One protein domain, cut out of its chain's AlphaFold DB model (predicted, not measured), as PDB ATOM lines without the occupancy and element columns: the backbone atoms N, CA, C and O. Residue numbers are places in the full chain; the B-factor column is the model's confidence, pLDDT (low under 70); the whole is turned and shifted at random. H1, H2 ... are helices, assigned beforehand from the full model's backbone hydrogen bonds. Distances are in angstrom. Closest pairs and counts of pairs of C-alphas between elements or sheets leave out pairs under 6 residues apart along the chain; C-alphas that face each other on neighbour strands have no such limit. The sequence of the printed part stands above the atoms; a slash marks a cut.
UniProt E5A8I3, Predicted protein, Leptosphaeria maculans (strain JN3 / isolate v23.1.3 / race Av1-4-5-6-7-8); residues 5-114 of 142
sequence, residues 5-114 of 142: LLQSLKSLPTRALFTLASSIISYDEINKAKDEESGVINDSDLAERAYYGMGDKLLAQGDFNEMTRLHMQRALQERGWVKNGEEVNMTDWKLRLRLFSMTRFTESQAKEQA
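What this domain is: This is residues 5 to 114 of the 142 residues of the protein "Predicted protein" of Leptosphaeria maculans (strain JN3 / isolate v23.1.3 / race Av1-4-5-6-7-8) (UniProt E5A8I3). The long helix H4 runs through the middle of two joined lobes: in one, H1, H2 and H3 pack on H4 toward its beginning, and in the other, H5 packs about perpendicular on residues 52 to 56 of H4 and also on the first part of the long helix H7. The short H6 packs on H5, and the last ten residues of H7, 105 to 114, stick out as a free arm. The printed part has 110 residues, with seven named helices, H1 to H7 in order along the chain, and no named strand; the class is all helix. It is only just compact, close to loose, with a radius of gyration of the C-alphas of 15.7 A and spans of 45 by 35 by 24 A.

How they stand to each other: H1, residues 5 to 10, touches residues 43 to 51 alone of H4, residues 43 to 61. Their closest C-alphas are those of Lys 10 and Ala 47, 5.4 A apart, and they run opposite ways at a steep tilt of 36 degrees, only just beyond shallow. H2, residues 14 to 24, touches H4 the same way at a shallow tilt of 21 degrees, the C-alphas of Ala 21 and Ala 50 being closest at 4.8 A. H3, residues 27 to 31, only just touches H4, with 3 pairs of C-alphas within 8 A, the closest those of Ile 30 and Leu 46 at 6.4 A. H5, residues 69 to 78, touches H4 about perpendicular at 85 degrees, with the C-alphas of Gly 55 and His 71 closest at 5.1 A. H4 is the hub, touching H1, H2, H3 and H5. H6, residues 86 to 89, only just touches H5, with 3 pairs of C-alphas within 8 A, the closest those of Gln 73 and Glu 87 at 5.8 A. H7, residues 92 to 114, touches H5 with residues 92 to 99 alone, the same way at a steep tilt of 38 degrees; the C-alphas of Arg 69 and Asp 92 are closest at 6.3 A. H4 and H7 are only just apart, their closest C-alphas 8.2 A from each other. The helix packing is mostly crossed, the helices that touch standing mostly at more than a shallow tilt: of the four pairs H1 and H4, H2 and H4, H4 and H5, and H5 and H7, one, H2 and H4, is at a shallow tilt. Every O i to N i+4 pair is within hydrogen-bond range in H1, H2, H3, H4, H5 and H7, while H6 is too short for such a pair.

Where its parts are: H1 begins at C-alpha 5, (-25.504, 12.604, -21.294). H2 is 15.3 A long from first to last C-alpha, and H5 14.4 A. H4 measures 27.0 A, from C-alpha 43 at (-34.979, 14.197, -9.977). H7 measures 32.9 A and ends at C-alpha 114, (-40.918, 44.931, -36.368). H3 and H6 have five and four residues.

The domain as a whole: The C-alphas farthest apart are those of Ser 38 and Glu 112, at 47.6 A. The printed part has no cut. The link from H3 to H4, with 11 residues, is long. Mean pLDDT of the printed part is 93.5, and no printed residue is under 70.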
ATOM      1  N   LEU A   5     -25.586  11.375 -22.083       91.88
ATOM      2  CA  LEU A   5     -25.504  12.604 -21.294       91.88
ATOM      3  C   LEU A   5     -26.732  12.794 -20.391       91.88
ATOM      4  O   LEU A   5     -26.581  13.082 -19.207       91.88
ATOM      5  N   LEU A   6     -27.940  12.563 -20.916       94.00
ATOM      6  CA  LEU A   6     -29.161  12.623 -20.111       94.00
ATOM      7  C   LEU A   6     -29.170  11.545 -19.018       94.00
ATOM      8  O   LEU A   6     -29.582  11.817 -17.896       94.00
ATOM      9  N   GLN A   7     -28.687  10.335 -19.314       94.38
ATOM     10  CA  GLN A   7     -28.579   9.273 -18.307       94.38
ATOM     11  C   GLN A   7     -27.591   9.644 -17.194       94.38
ATOM     12  O   GLN A   7     -27.894   9.456 -16.019       94.38
ATOM     13  N   SER A   8     -26.449  10.244 -17.541       93.69
ATOM     14  CA  SER A   8     -25.504  10.763 -16.552       93.69
ATOM     15  C   SER A   8     -26.137  11.847 -15.677       93.69
ATOM     16  O   SER A   8     -25.976  11.803 -14.461       93.69
ATOM     17  N   LEU A   9     -26.916  12.765 -16.257       93.81
ATOM     18  CA  LEU A   9     -27.639  13.787 -15.491       93.81
ATOM     19  C   LEU A   9     -28.665  13.186 -14.528       93.81
ATOM     20  O   LEU A   9     -28.720  13.599 -13.374       93.81
ATOM     21  N   LYS A  10     -29.421  12.176 -14.971       94.94
ATOM     22  CA  LYS A  10     -30.390  11.452 -14.131       94.94
ATOM     23  C   LYS A  10     -29.746  10.704 -12.962       94.94
ATOM     24  O   LYS A  10     -30.425  10.404 -11.990       94.94
ATOM     25  N   SER A  11     -28.454  10.394 -13.054       94.56
ATOM     26  CA  SER A  11     -27.700   9.733 -11.983       94.56
ATOM     27  C   SER A  11     -27.069  10.700 -10.973       94.56
ATOM     28  O   SER A  11     -26.464  10.255  -9.997       94.56
ATOM     29  N   LEU A  12     -27.168  12.016 -11.199       94.38
ATOM     30  CA  LEU A  12     -26.600  13.002 -10.286       94.38
ATOM     31  C   LEU A  12     -27.378  13.049  -8.963       94.38
ATOM     32  O   LEU A  12     -28.604  12.957  -8.968       94.38
ATOM     33  N   PRO A  13     -26.699  13.296  -7.828       95.25
ATOM     34  CA  PRO A  13     -27.384  13.598  -6.578       95.25
ATOM     35  C   PRO A  13     -28.274  14.841  -6.717       95.25
ATOM     36  O   PRO A  13     -27.836  15.840  -7.297       95.25
ATOM     37  N   THR A  14     -29.453  14.831  -6.085       92.31
ATOM     38  CA  THR A  14     -30.459  15.912  -6.122       92.31
ATOM     39  C   THR A  14     -29.846  17.307  -5.989       92.31
ATOM     40  O   THR A  14     -30.120  18.193  -6.790       92.31
ATOM     41  N   ARG A  15     -28.943  17.518  -5.017       94.00
ATOM     42  CA  ARG A  15     -28.291  18.823  -4.787       94.00
ATOM     43  C   ARG A  15     -27.437  19.287  -5.973       94.00
ATOM     44  O   ARG A  15     -27.445  20.474  -6.305       94.00
ATOM     45  N   ALA A  16     -26.681  18.377  -6.585       95.62
ATOM     46  CA  ALA A  16     -25.859  18.689  -7.752       95.62
ATOM     47  C   ALA A  16     -26.750  18.996  -8.958       95.62
ATOM     48  O   ALA A  16     -26.523  19.983  -9.658       95.62
ATOM     49  N   LEU A  17     -27.809  18.204  -9.135       95.62
ATOM     50  CA  LEU A  17     -28.786  18.414 -10.189       95.62
ATOM     51  C   LEU A  17     -29.506  19.763 -10.046       95.62
ATOM     52  O   LEU A  17     -29.627  20.494 -11.023       95.62
ATOM     53  N   PHE A  18     -29.897  20.143  -8.830       94.75
ATOM     54  CA  PHE A  18     -30.502  21.443  -8.540       94.75
ATOM     55  C   PHE A  18     -29.575  22.611  -8.863       94.75
ATOM     56  O   PHE A  18     -29.987  23.593  -9.478       94.75
ATOM     57  N   THR A  19     -28.310  22.491  -8.454       95.25
ATOM     58  CA  THR A  19     -27.286  23.510  -8.711       95.25
ATOM     59  C   THR A  19     -27.123  23.705 -10.214       95.25
ATOM     60  O   THR A  19     -27.198  24.828 -10.709       95.25
ATOM     61  N   LEU A  20     -26.997  22.607 -10.958       94.69
ATOM     62  CA  LEU A  20     -26.914  22.635 -12.410       94.69
ATOM     63  C   LEU A  20     -28.175  23.247 -13.037       94.69
ATOM     64  O   LEU A  20     -28.071  24.203 -13.804       94.69
ATOM     65  N   ALA A  21     -29.360  22.755 -12.669       95.44
ATOM     66  CA  ALA A  21     -30.640  23.228 -13.184       95.44
ATOM     67  C   ALA A  21     -30.828  24.734 -12.959       95.44
ATOM     68  O   ALA A  21     -31.162  25.444 -13.901       95.44
ATOM     69  N   SER A  22     -30.509  25.251 -11.767       95.50
ATOM     70  CA  SER A  22     -30.613  26.686 -11.451       95.50
ATOM     71  C   SER A  22     -29.734  27.593 -12.317       95.50
ATOM     72  O   SER A  22     -30.032  28.774 -12.471       95.50
ATOM     73  N   SER A  23     -28.669  27.050 -12.918       95.06
ATOM     74  CA  SER A  23     -27.813  27.791 -13.851       95.06
ATOM     75  C   SER A  23     -28.335  27.771 -15.294       95.06
ATOM     76  O   SER A  23     -27.868  28.541 -16.139       95.06
ATOM     77  N   ILE A  24     -29.294  26.896 -15.607       94.50
ATOM     78  CA  ILE A  24     -29.749  26.613 -16.975       94.50
ATOM     79  C   ILE A  24     -31.199  27.031 -17.191       94.50
ATOM     80  O   ILE A  24     -31.487  27.697 -18.180       94.50
ATOM     81  N   ILE A  25     -32.092  26.672 -16.281       95.25
ATOM     82  CA  ILE A  25     -33.529  26.905 -16.397       95.25
ATOM     83  C   ILE A  25     -34.017  27.856 -15.302       95.25
ATOM     84  O   ILE A  25     -33.362  28.039 -14.276       95.25
ATOM     85  N   SER A  26     -35.169  28.487 -15.534       94.19
ATOM     86  CA  SER A  26     -35.780  29.375 -14.546       94.19
ATOM     87  C   SER A  26     -36.282  28.592 -13.330       94.19
ATOM     88  O   SER A  26     -36.533  27.388 -13.391       94.19
ATOM     89  N   TYR A  27     -36.487  29.296 -12.217       92.94
ATOM     90  CA  TYR A  27     -37.079  28.697 -11.023       92.94
ATOM     91  C   TYR A  27     -38.490  28.142 -11.282       92.94
ATOM     92  O   TYR A  27     -38.849  27.098 -10.742       92.94
ATOM     93  N   ASP A  28     -39.267  28.782 -12.158       92.56
ATOM     94  CA  ASP A  28     -40.587  28.287 -12.562       92.56
ATOM     95  C   ASP A  28     -40.487  26.944 -13.286       92.56
ATOM     96  O   ASP A  28     -41.251  26.029 -12.990       92.56
ATOM     97  N   GLU A  29     -39.507  26.780 -14.177       92.00
ATOM     98  CA  GLU A  29     -39.248  25.494 -14.829       92.00
ATOM     99  C   GLU A  29     -38.819  24.415 -13.829       92.00
ATOM    100  O   GLU A  29     -39.260  23.274 -13.945       92.00
ATOM    101  N   ILE A  30     -38.033  24.766 -12.807       93.44
ATOM    102  CA  ILE A  30     -37.679  23.841 -11.718       93.44
ATOM    103  C   ILE A  30     -38.931  23.415 -10.943       93.44
ATOM    104  O   ILE A  30     -39.098  22.235 -10.643       93.44
ATOM    105  N   ASN A  31     -39.842  24.344 -10.646       92.25
ATOM    106  CA  ASN A  31     -41.080  24.023  -9.935       92.25
ATOM    107  C   ASN A  31     -41.999  23.091 -10.725       92.25
ATOM    108  O   ASN A  31     -42.724  22.316 -10.113       92.25
ATOM    109  N   LYS A  32     -41.938  23.104 -12.059       91.56
ATOM    110  CA  LYS A  32     -42.677  22.151 -12.896       91.56
ATOM    111  C   LYS A  32     -42.112  20.719 -12.848       91.56
ATOM    112  O   LYS A  32     -42.665  19.836 -13.498       91.56
ATOM    113  N   ALA A  33     -40.994  20.485 -12.157       91.25
ATOM    114  CA  ALA A  33     -40.503  19.143 -11.827       91.25
ATOM    115  C   ALA A  33     -41.057  18.622 -10.491       91.25
ATOM    116  O   ALA A  33     -40.681  17.533 -10.061       91.25
ATOM    117  N   LYS A  34     -41.887  19.404  -9.789       91.44
ATOM    118  CA  LYS A  34     -42.553  18.935  -8.575       91.44
ATOM    119  C   LYS A  34     -43.635  17.937  -8.943       91.44
ATOM    120  O   LYS A  34     -44.466  18.209  -9.802       91.44
ATOM    121  N   ASP A  35     -43.611  16.817  -8.249       85.44
ATOM    122  CA  ASP A  35     -44.700  15.863  -8.236       85.44
ATOM    123  C   ASP A  35     -45.931  16.510  -7.581       85.44
ATOM    124  O   ASP A  35     -45.830  17.135  -6.519       85.44
ATOM    125  N   GLU A  36     -47.082  16.415  -8.248       84.06
ATOM    126  CA  GLU A  36     -48.305  17.120  -7.842       84.06
ATOM    127  C   GLU A  36     -48.870  16.593  -6.513       84.06
ATOM    128  O   GLU A  36     -49.493  17.353  -5.772       84.06
ATOM    129  N   GLU A  37     -48.623  15.321  -6.184       80.81
ATOM    130  CA  GLU A  37     -49.155  14.672  -4.981       80.81
ATOM    131  C   GLU A  37     -48.282  14.925  -3.746       80.81
ATOM    132  O   GLU A  37     -48.784  15.228  -2.662       80.81
ATOM    133  N   SER A  38     -46.964  14.810  -3.895       85.12
ATOM    134  CA  SER A  38     -46.003  14.928  -2.794       85.12
ATOM    135  C   SER A  38     -45.437  16.338  -2.622       85.12
ATOM    136  O   SER A  38     -44.889  16.659  -1.565       85.12
ATOM    137  N   GLY A  39     -45.511  17.184  -3.656       85.69
ATOM    138  CA  GLY A  39     -44.838  18.485  -3.706       85.69
ATOM    139  C   GLY A  39     -43.306  18.390  -3.732       85.69
ATOM    140  O   GLY A  39     -42.620  19.419  -3.686       85.69
ATOM    141  N   VAL A  40     -42.763  17.169  -3.797       89.69
ATOM    142  CA  VAL A  40     -41.330  16.880  -3.847       89.69
ATOM    143  C   VAL A  40     -40.861  16.953  -5.294       89.69
ATOM    144  O   VAL A  40     -41.594  16.641  -6.227       89.69
ATOM    145  N   ILE A  41     -39.625  17.393  -5.497       89.56
ATOM    146  CA  ILE A  41     -39.041  17.469  -6.833       89.56
ATOM    147  C   ILE A  41     -38.641  16.076  -7.307       89.56
ATOM    148  O   ILE A  41     -37.908  15.365  -6.623       89.56
ATOM    149  N   ASN A  42     -39.118  15.712  -8.494       94.12
ATOM    150  CA  ASN A  42     -38.723  14.505  -9.194       94.12
ATOM    151  C   ASN A  42     -37.379  14.746  -9.898       94.12
ATOM    152  O   ASN A  42     -37.286  15.520 -10.854       94.12
ATOM    153  N   ASP A  43     -36.335  14.059  -9.437       94.06
ATOM    154  CA  ASP A  43     -34.979  14.197  -9.977       94.06
ATOM    155  C   ASP A  43     -34.884  13.801 -11.458       94.06
ATOM    156  O   ASP A  43     -34.143  14.425 -12.217       94.06
ATOM    157  N   SER A  44     -35.654  12.809 -11.918       94.00
ATOM    158  CA  SER A  44     -35.655  12.435 -13.339       94.00
ATOM    159  C   SER A  44     -36.220  13.564 -14.202       94.00
ATOM    160  O   SER A  44     -35.643  13.887 -15.244       94.00
ATOM    161  N   ASP A  45     -37.309  14.187 -13.757       94.56
ATOM    162  CA  ASP A  45     -37.959  15.272 -14.494       94.56
ATOM    163  C   ASP A  45     -37.113  16.544 -14.451       94.56
ATOM    164  O   ASP A  45     -36.957  17.228 -15.465       94.56
ATOM    165  N   LEU A  46     -36.492  16.839 -13.305       95.94
ATOM    166  CA  LEU A  46     -35.556  17.951 -13.177       95.94
ATOM    167  C   LEU A  46     -34.333  17.757 -14.088       95.94
ATOM    168  O   LEU A  46     -33.898  18.712 -14.734       95.94
ATOM    169  N   ALA A  47     -33.807  16.534 -14.191       96.38
ATOM    170  CA  ALA A  47     -32.705  16.198 -15.090       96.38
ATOM    171  C   ALA A  47     -33.081  16.378 -16.556       96.38
ATOM    172  O   ALA A  47     -32.303  16.959 -17.312       96.38
ATOM    173  N   GLU A  48     -34.274  15.943 -16.959       95.94
ATOM    174  CA  GLU A  48     -34.768  16.181 -18.314       95.94
ATOM    175  C   GLU A  48     -34.925  17.673 -18.597       95.94
ATOM    176  O   GLU A  48     -34.402  18.164 -19.597       95.94
ATOM    177  N   ARG A  49     -35.578  18.426 -17.710       95.50
ATOM    178  CA  ARG A  49     -35.753  19.874 -17.885       95.50
ATOM    179  C   ARG A  49     -34.424  20.608 -17.981       95.50
ATOM    180  O   ARG A  49     -34.251  21.417 -18.888       95.50
ATOM    181  N   ALA A  50     -33.476  20.301 -17.098       96.31
ATOM    182  CA  ALA A  50     -32.143  20.887 -17.142       96.31
ATOM    183  C   ALA A  50     -31.430  20.539 -18.455       96.31
ATOM    184  O   ALA A  50     -30.921  21.432 -19.125       96.31
ATOM    185  N   TYR A  51     -31.440  19.263 -18.851       97.31
ATOM    186  CA  TYR A  51     -30.827  18.783 -20.089       97.31
ATOM    187  C   TYR A  51     -31.366  19.520 -21.317       97.31
ATOM    188  O   TYR A  51     -30.612  20.107 -22.087       97.31
ATOM    189  N   TYR A  52     -32.682  19.556 -21.480       96.69
ATOM    190  CA  TYR A  52     -33.283  20.195 -22.641       96.69
ATOM    191  C   TYR A  52     -33.207  21.724 -22.595       96.69
ATOM    192  O   TYR A  52     -33.033  22.340 -23.643       96.69
ATOM    193  N   GLY A  53     -33.189  22.324 -21.402       96.44
ATOM    194  CA  GLY A  53     -32.865  23.737 -21.226       96.44
ATOM    195  C   GLY A  53     -31.448  24.094 -21.695       96.44
ATOM    196  O   GLY A  53     -31.239  25.186 -22.223       96.44
ATOM    197  N   MET A  54     -30.470  23.179 -21.585       96.56
ATOM    198  CA  MET A  54     -29.154  23.374 -22.220       96.56
ATOM    199  C   MET A  54     -29.303  23.428 -23.744       96.56
ATOM    200  O   MET A  54     -28.711  24.289 -24.390       96.56
ATOM    201  N   GLY A  55     -30.118  22.534 -24.313       96.88
ATOM    202  CA  GLY A  55     -30.454  22.530 -25.736       96.88
ATOM    203  C   GLY A  55     -31.084  23.842 -26.209       96.88
ATOM    204  O   GLY A  55     -30.661  24.372 -27.234       96.88
ATOM    205  N   ASP A  56     -32.034  24.400 -25.453       96.31
ATOM    206  CA  ASP A  56     -32.651  25.696 -25.766       96.31
ATOM    207  C   ASP A  56     -31.644  26.853 -25.716       96.31
ATOM    208  O   ASP A  56     -31.675  27.729 -26.584       96.31
ATOM    209  N   LYS A  57     -30.712  26.851 -24.752       96.06
ATOM    210  CA  LYS A  57     -29.632  27.851 -24.693       96.06
ATOM    211  C   LYS A  57     -28.716  27.782 -25.912       96.06
ATOM    212  O   LYS A  57     -28.473  28.813 -26.536       96.06
ATOM    213  N   LEU A  58     -28.258  26.582 -26.272       96.69
ATOM    214  CA  LEU A  58     -27.427  26.368 -27.462       96.69
ATOM    215  C   LEU A  58     -28.160  26.803 -28.736       96.69
ATOM    216  O   LEU A  58     -27.589  27.471 -29.595       96.69
ATOM    217  N   LEU A  59     -29.452  26.481 -28.835       95.75
ATOM    218  CA  LEU A  59     -30.292  26.895 -29.953       95.75
ATOM    219  C   LEU A  59     -30.400  28.422 -30.054       95.75
ATOM    220  O   LEU A  59     -30.268  28.965 -31.149       95.75
ATOM    221  N   ALA A  60     -30.613  29.112 -28.932       94.12
ATOM    222  CA  ALA A  60     -30.687  30.572 -28.890       94.12
ATOM    223  C   ALA A  60     -29.357  31.248 -29.274       94.12
ATOM    224  O   ALA A  60     -29.365  32.339 -29.838       94.12
ATOM    225  N   GLN A  61     -28.225  30.597 -28.997       94.88
ATOM    226  CA  GLN A  61     -26.888  31.056 -29.391       94.88
ATOM    227  C   GLN A  61     -26.552  30.737 -30.858       94.88
ATOM    228  O   GLN A  61     -25.640  31.334 -31.426       94.88
ATOM    229  N   GLY A  62     -27.310  29.840 -31.498       94.38
ATOM    230  CA  GLY A  62     -27.015  29.340 -32.841       94.38
ATOM    231  C   GLY A  62     -25.932  28.255 -32.873       94.38
ATOM    232  O   GLY A  62     -25.425  27.928 -33.949       94.38
ATOM    233  N   ASP A  63     -25.604  27.659 -31.725       96.38
ATOM    234  CA  ASP A  63     -24.542  26.662 -31.559       96.38
ATOM    235  C   ASP A  63     -25.044  25.237 -31.862       96.38
ATOM    236  O   ASP A  63     -24.958  24.306 -31.060       96.38
ATOM    237  N   PHE A  64     -25.574  25.033 -33.073       94.00
ATOM    238  CA  PHE A  64     -26.197  23.765 -33.494       94.00
ATOM    239  C   PHE A  64     -25.238  22.560 -33.507       94.00
ATOM    240  O   PHE A  64     -25.680  21.408 -33.508       94.00
ATOM    241  N   ASN A  65     -23.926  22.803 -33.568       94.25
ATOM    242  CA  ASN A  65     -22.915  21.744 -33.566       94.25
ATOM    243  C   ASN A  65     -22.763  21.091 -32.187       94.25
ATOM    244  O   ASN A  65     -22.535  19.885 -32.124       94.25
ATOM    245  N   GLU A  66     -22.972  21.866 -31.121       95.62
ATOM    246  CA  GLU A  66     -22.897  21.415 -29.727       95.62
ATOM    247  C   GLU A  66     -24.206  20.759 -29.258       95.62
ATOM    248  O   GLU A  66     -24.272  20.103 -28.216       95.62
ATOM    249  N   MET A  67     -25.282  20.900 -30.036       95.94
ATOM    250  CA  MET A  67     -26.542  20.232 -29.745       95.94
ATOM    251  C   MET A  67     -26.429  18.727 -30.005       95.94
ATOM    252  O   MET A  67     -26.059  18.271 -31.090       95.94
ATOM    253  N   THR A  68     -26.845  17.932 -29.020       95.94
ATOM    254  CA  THR A  68     -27.032  16.494 -29.216       95.94
ATOM    255  C   THR A  68     -28.188  16.236 -30.186       95.94
ATOM    256  O   THR A  68     -29.093  17.061 -30.347       95.94
ATOM    257  N   ARG A  69     -28.230  15.037 -30.781       95.62
ATOM    258  CA  ARG A  69     -29.371  14.604 -31.603       95.62
ATOM    259  C   ARG A  69     -30.708  14.780 -30.880       95.62
ATOM    260  O   ARG A  69     -31.662  15.270 -31.473       95.62
ATOM    261  N   LEU A  70     -30.756  14.425 -29.597       95.62
ATOM    262  CA  LEU A  70     -31.973  14.501 -28.795       95.62
ATOM    263  C   LEU A  70     -32.402  15.957 -28.530       95.62
ATOM    264  O   LEU A  70     -33.594  16.242 -28.595       95.62
ATOM    265  N   HIS A  71     -31.458  16.888 -28.318       96.88
ATOM    266  CA  HIS A  71     -31.774  18.324 -28.258       96.88
ATOM    267  C   HIS A  71     -32.411  18.800 -29.563       96.88
ATOM    268  O   HIS A  71     -33.446  19.462 -29.545       96.88
ATOM    269  N   MET A  72     -31.807  18.440 -30.700       96.81
ATOM    270  CA  MET A  72     -32.281  18.890 -32.006       96.81
ATOM    271  C   MET A  72     -33.679  18.359 -32.334       96.81
ATOM    272  O   MET A  72     -34.523  19.108 -32.818       96.81
ATOM    273  N   GLN A  73     -33.931  17.079 -32.053       95.88
ATOM    274  CA  GLN A  73     -35.235  16.457 -32.280       95.88
ATOM    275  C   GLN A  73     -36.327  17.116 -31.429       95.88
ATOM    276  O   GLN A  73     -37.342  17.531 -31.985       95.88
ATOM    277  N   ARG A  74     -36.094  17.290 -30.118       95.00
ATOM    278  CA  ARG A  74     -37.061  17.960 -29.234       95.00
ATOM    279  C   ARG A  74     -37.341  19.388 -29.695       95.00
ATOM    280  O   ARG A  74     -38.500  19.762 -29.827       95.00
ATOM    281  N   ALA A  75     -36.299  20.167 -29.992       95.81
ATOM    282  CA  ALA A  75     -36.459  21.560 -30.397       95.81
ATOM    283  C   ALA A  75     -37.331  21.716 -31.655       95.81
ATOM    284  O   ALA A  75     -38.174  22.614 -31.713       95.81
ATOM    285  N   LEU A  76     -37.147  20.832 -32.646       95.69
ATOM    286  CA  LEU A  76     -37.960  20.796 -33.864       95.69
ATOM    287  C   LEU A  76     -39.415  20.402 -33.581       95.69
ATOM    288  O   LEU A  76     -40.323  21.014 -34.145       95.69
ATOM    289  N   GLN A  77     -39.631  19.404 -32.720       94.62
ATOM    290  CA  GLN A  77     -40.963  18.934 -32.336       94.62
ATOM    291  C   GLN A  77     -41.746  20.009 -31.570       94.62
ATOM    292  O   GLN A  77     -42.862  20.340 -31.959       94.62
ATOM    293  N   GLU A  78     -41.157  20.607 -30.532       93.56
ATOM    294  CA  GLU A  78     -41.819  21.621 -29.692       93.56
ATOM    295  C   GLU A  78     -42.245  22.863 -30.476       93.56
ATOM    296  O   GLU A  78     -43.232  23.510 -30.135       93.56
ATOM    297  N   ARG A  79     -41.513  23.195 -31.544       93.31
ATOM    298  CA  ARG A  79     -41.797  24.355 -32.401       93.31
ATOM    299  C   ARG A  79     -42.688  24.015 -33.597       93.31
ATOM    300  O   ARG A  79     -43.004  24.903 -34.386       93.31
ATOM    301  N   GLY A  80     -43.074  22.748 -33.763       94.00
ATOM    302  CA  GLY A  80     -43.875  22.294 -34.902       94.00
ATOM    303  C   GLY A  80     -43.166  22.462 -36.250       94.00
ATOM    304  O   GLY A  80     -43.815  22.661 -37.275       94.00
ATOM    305  N   TRP A  81     -41.829  22.426 -36.271       94.50
ATOM    306  CA  TRP A  81     -41.020  22.629 -37.485       94.50
ATOM    307  C   TRP A  81     -40.801  21.352 -38.302       94.50
ATOM    308  O   TRP A  81     -40.167  21.383 -39.361       94.50
ATOM    309  N   VAL A  82     -41.319  20.231 -37.813       93.06
ATOM    310  CA  VAL A  82     -41.303  18.917 -38.456       93.06
ATOM    311  C   VAL A  82     -42.644  18.233 -38.234       93.06
ATOM    312  O   VAL A  82     -43.331  18.497 -37.246       93.06
ATOM    313  N   LYS A  83     -43.026  17.344 -39.152       90.94
ATOM    314  CA  LYS A  83     -44.175  16.459 -38.927       90.94
ATOM    315  C   LYS A  83     -43.793  15.383 -37.912       90.94
ATOM    316  O   LYS A  83     -42.645  14.952 -37.894       90.94
ATOM    317  N   ASN A  84     -44.760  14.911 -37.124       85.38
ATOM    318  CA  ASN A  84     -44.529  13.868 -36.120       85.38
ATOM    319  C   ASN A  84     -43.778  12.664 -36.715       85.38
ATOM    320  O   ASN A  84     -44.283  11.998 -37.620       85.38
ATOM    321  N   GLY A  85     -42.580  12.390 -36.190       83.38
ATOM    322  CA  GLY A  85     -41.749  11.252 -36.575       83.38
ATOM    323  C   GLY A  85     -40.831  11.495 -37.779       83.38
ATOM    324  O   GLY A  85     -40.022  10.624 -38.108       83.38
ATOM    325  N   GLU A  86     -40.897  12.655 -38.438       90.69
ATOM    326  CA  GLU A  86     -39.986  13.007 -39.537       90.69
ATOM    327  C   GLU A  86     -38.537  13.102 -39.028       90.69
ATOM    328  O   GLU A  86     -37.614  12.563 -39.644       90.69
ATOM    329  N   GLU A  87     -38.345  13.698 -37.851       88.88
ATOM    330  CA  GLU A  87     -37.054  13.910 -37.196       88.88
ATOM    331  C   GLU A  87     -36.319  12.610 -36.841       88.88
ATOM    332  O   GLU A  87     -35.092  12.599 -36.701       88.88
ATOM    333  N   VAL A  88     -37.048  11.498 -36.715       86.88
ATOM    334  CA  VAL A  88     -36.468  10.177 -36.436       86.88
ATOM    335  C   VAL A  88     -35.655   9.686 -37.632       86.88
ATOM    336  O   VAL A  88     -34.578   9.117 -37.445       86.88
ATOM    337  N   ASN A  89     -36.117   9.984 -38.849       91.19
ATOM    338  CA  ASN A  89     -35.508   9.541 -40.106       91.19
ATOM    339  C   ASN A  89     -34.473  10.535 -40.668       91.19
ATOM    340  O   ASN A  89     -33.809  10.261 -41.670       91.19
ATOM    341  N   MET A  90     -34.319  11.705 -40.045       94.50
ATOM    342  CA  MET A  90     -33.334  12.707 -40.452       94.50
ATOM    343  C   MET A  90     -31.948  12.356 -39.906       94.50
ATOM    344  O   MET A  90     -31.797  11.999 -38.739       94.50
ATOM    345  N   THR A  91     -30.907  12.500 -40.724       96.25
ATOM    346  CA  THR A  91     -29.520  12.453 -40.235       96.25
ATOM    347  C   THR A  91     -29.230  13.669 -39.353       96.25
ATOM    348  O   THR A  91     -29.906  14.690 -39.474       96.25
ATOM    349  N   ASP A  92     -28.204  13.605 -38.503       95.69
ATOM    350  CA  ASP A  92     -27.809  14.750 -37.662       95.69
ATOM    351  C   ASP A  92     -27.516  16.002 -38.497       95.69
ATOM    352  O   ASP A  92     -27.925  17.102 -38.138       95.69
ATOM    353  N   TRP A  93     -26.897  15.832 -39.669       96.56
ATOM    354  CA  TRP A  93     -26.705  16.921 -40.628       96.56
ATOM    355  C   TRP A  93     -28.029  17.561 -41.069       96.56
ATOM    356  O   TRP A  93     -28.165  18.783 -41.043       96.56
ATOM    357  N   LYS A  94     -29.028  16.747 -41.437       97.00
ATOM    358  CA  LYS A  94     -30.348  17.250 -41.845       97.00
ATOM    359  C   LYS A  94     -31.065  17.955 -40.694       97.00
ATOM    360  O   LYS A  94     -31.714  18.968 -40.935       97.00
ATOM    361  N   LEU A  95     -30.943  17.443 -39.467       97.00
ATOM    362  CA  LEU A  95     -31.506  18.079 -38.273       97.00
ATOM    363  C   LEU A  95     -30.901  19.472 -38.050       97.00
ATOM    364  O   LEU A  95     -31.648  20.441 -37.918       97.00
ATOM    365  N   ARG A  96     -29.566  19.592 -38.100       96.69
ATOM    366  CA  ARG A  96     -28.863  20.884 -37.974       96.69
ATOM    367  C   ARG A  96     -29.275  21.865 -39.062       96.69
ATOM    368  O   ARG A  96     -29.605  23.006 -38.758       96.69
ATOM    369  N   LEU A  97     -29.299  21.413 -40.318       96.56
ATOM    370  CA  LEU A  97     -29.690  22.260 -41.444       96.56
ATOM    371  C   LEU A  97     -31.129  22.766 -41.285       96.56
ATOM    372  O   LEU A  97     -31.387  23.947 -41.495       96.56
ATOM    373  N   ARG A  98     -32.057  21.896 -40.862       96.19
ATOM    374  CA  ARG A  98     -33.452  22.275 -40.608       96.19
ATOM    375  C   ARG A  98     -33.551  23.331 -39.508       96.19
ATOM    376  O   ARG A  98     -34.220  24.335 -39.727       96.19
ATOM    377  N   LEU A  99     -32.887  23.129 -38.369       96.75
ATOM    378  CA  LEU A  99     -32.865  24.107 -37.276       96.75
ATOM    379  C   LEU A  99     -32.308  25.452 -37.741       96.75
ATOM    380  O   LEU A  99     -32.963  26.473 -37.561       96.75
ATOM    381  N   PHE A 100     -31.156  25.446 -38.414       95.94
ATOM    382  CA  PHE A 100     -30.545  26.658 -38.955       95.94
ATOM    383  C   PHE A 100     -31.499  27.414 -39.890       95.94
ATOM    384  O   PHE A 100     -31.739  28.608 -39.703       95.94
ATOM    385  N   SER A 101     -32.072  26.725 -40.882       96.06
ATOM    386  CA  SER A 101     -32.974  27.340 -41.858       96.06
ATOM    387  C   SER A 101     -34.231  27.912 -41.204       96.06
ATOM    388  O   SER A 101     -34.623  29.031 -41.530       96.06
ATOM    389  N   MET A 102     -34.848  27.177 -40.274       95.75
ATOM    390  CA  MET A 102     -36.073  27.621 -39.606       95.75
ATOM    391  C   MET A 102     -35.817  28.797 -38.666       95.75
ATOM    392  O   MET A 102     -36.554  29.778 -38.735       95.75
ATOM    393  N   THR A 103     -34.740  28.765 -37.875       94.38
ATOM    394  CA  THR A 103     -34.355  29.894 -37.016       94.38
ATOM    395  C   THR A 103     -34.131  31.160 -37.846       94.38
ATOM    396  O   THR A 103     -34.708  32.208 -37.546       94.38
ATOM    397  N   ARG A 104     -33.387  31.070 -38.959       93.88
ATOM    398  CA  ARG A 104     -33.163  32.215 -39.863       93.88
ATOM    399  C   ARG A 104     -34.441  32.735 -40.503       93.88
ATOM    400  O   ARG A 104     -34.612  33.948 -40.640       93.88
ATOM    401  N   PHE A 105     -35.341  31.837 -40.882       94.69
ATOM    402  CA  PHE A 105     -36.640  32.210 -41.422       94.69
ATOM    403  C   PHE A 105     -37.481  32.969 -40.388       94.69
ATOM    404  O   PHE A 105     -37.996  34.044 -40.694       94.69
ATOM    405  N   THR A 106     -37.550  32.482 -39.144       92.81
ATOM    406  CA  THR A 106     -38.281  33.163 -38.065       92.81
ATOM    407  C   THR A 106     -37.665  34.506 -37.679       92.81
ATOM    408  O   THR A 106     -38.396  35.474 -37.491       92.81
ATOM    409  N   GLU A 107     -36.332  34.610 -37.637       91.25
ATOM    410  CA  GLU A 107     -35.636  35.885 -37.409       91.25
ATOM    411  C   GLU A 107     -35.956  36.908 -38.503       91.25
ATOM    412  O   GLU A 107     -36.133  38.094 -38.221       91.25
ATOM    413  N   SER A 108     -36.015  36.457 -39.758       92.75
ATOM    414  CA  SER A 108     -36.316  37.322 -40.899       92.75
ATOM    415  C   SER A 108     -37.752  37.840 -40.827       92.75
ATOM    416  O   SER A 108     -37.958  39.050 -40.907       92.75
ATOM    417  N   GLN A 109     -38.724  36.962 -40.553       91.56
ATOM    418  CA  GLN A 109     -40.116  37.375 -40.356       91.56
ATOM    419  C   GLN A 109     -40.282  38.347 -39.183       91.56
ATOM    420  O   GLN A 109     -40.964  39.361 -39.321       91.56
ATOM    421  N   ALA A 110     -39.634  38.084 -38.045       89.88
ATOM    422  CA  ALA A 110     -39.708  38.966 -36.882       89.88
ATOM    423  C   ALA A 110     -39.157  40.369 -37.194       89.88
ATOM    424  O   ALA A 110     -39.744  41.376 -36.796       89.88
ATOM    425  N   LYS A 111     -38.061  40.457 -37.963       90.31
ATOM    426  CA  LYS A 111     -37.492  41.739 -38.411       90.31
ATOM    427  C   LYS A 111     -38.422  42.489 -39.361       90.31
ATOM    428  O   LYS A 111     -38.537  43.707 -39.247       90.31
ATOM    429  N   GLU A 112     -39.061  41.799 -40.299       90.31
ATOM    430  CA  GLU A 112     -40.020  42.414 -41.223       90.31
ATOM    431  C   GLU A 112     -41.253  42.948 -40.484       90.31
ATOM    432  O   GLU A 112     -41.662  44.086 -40.713       90.31
ATOM    433  N   GLN A 113     -41.788  42.180 -39.532       87.19
ATOM    434  CA  GLN A 113     -42.913  42.605 -38.698       87.19
ATOM    435  C   GLN A 113     -42.558  43.807 -37.814       87.19
ATOM    436  O   GLN A 113     -43.331  44.761 -37.750       87.19
ATOM    437  N   ALA A 114     -41.377  43.809 -37.187       82.94
ATOM    438  CA  ALA A 114     -40.918  44.931 -36.368       82.94
ATOM    439  C   ALA A 114     -40.773  46.225 -37.188       82.94
ATOM    440  O   ALA A 114     -41.207  47.290 -36.751       82.94
TER     441      ALA A 114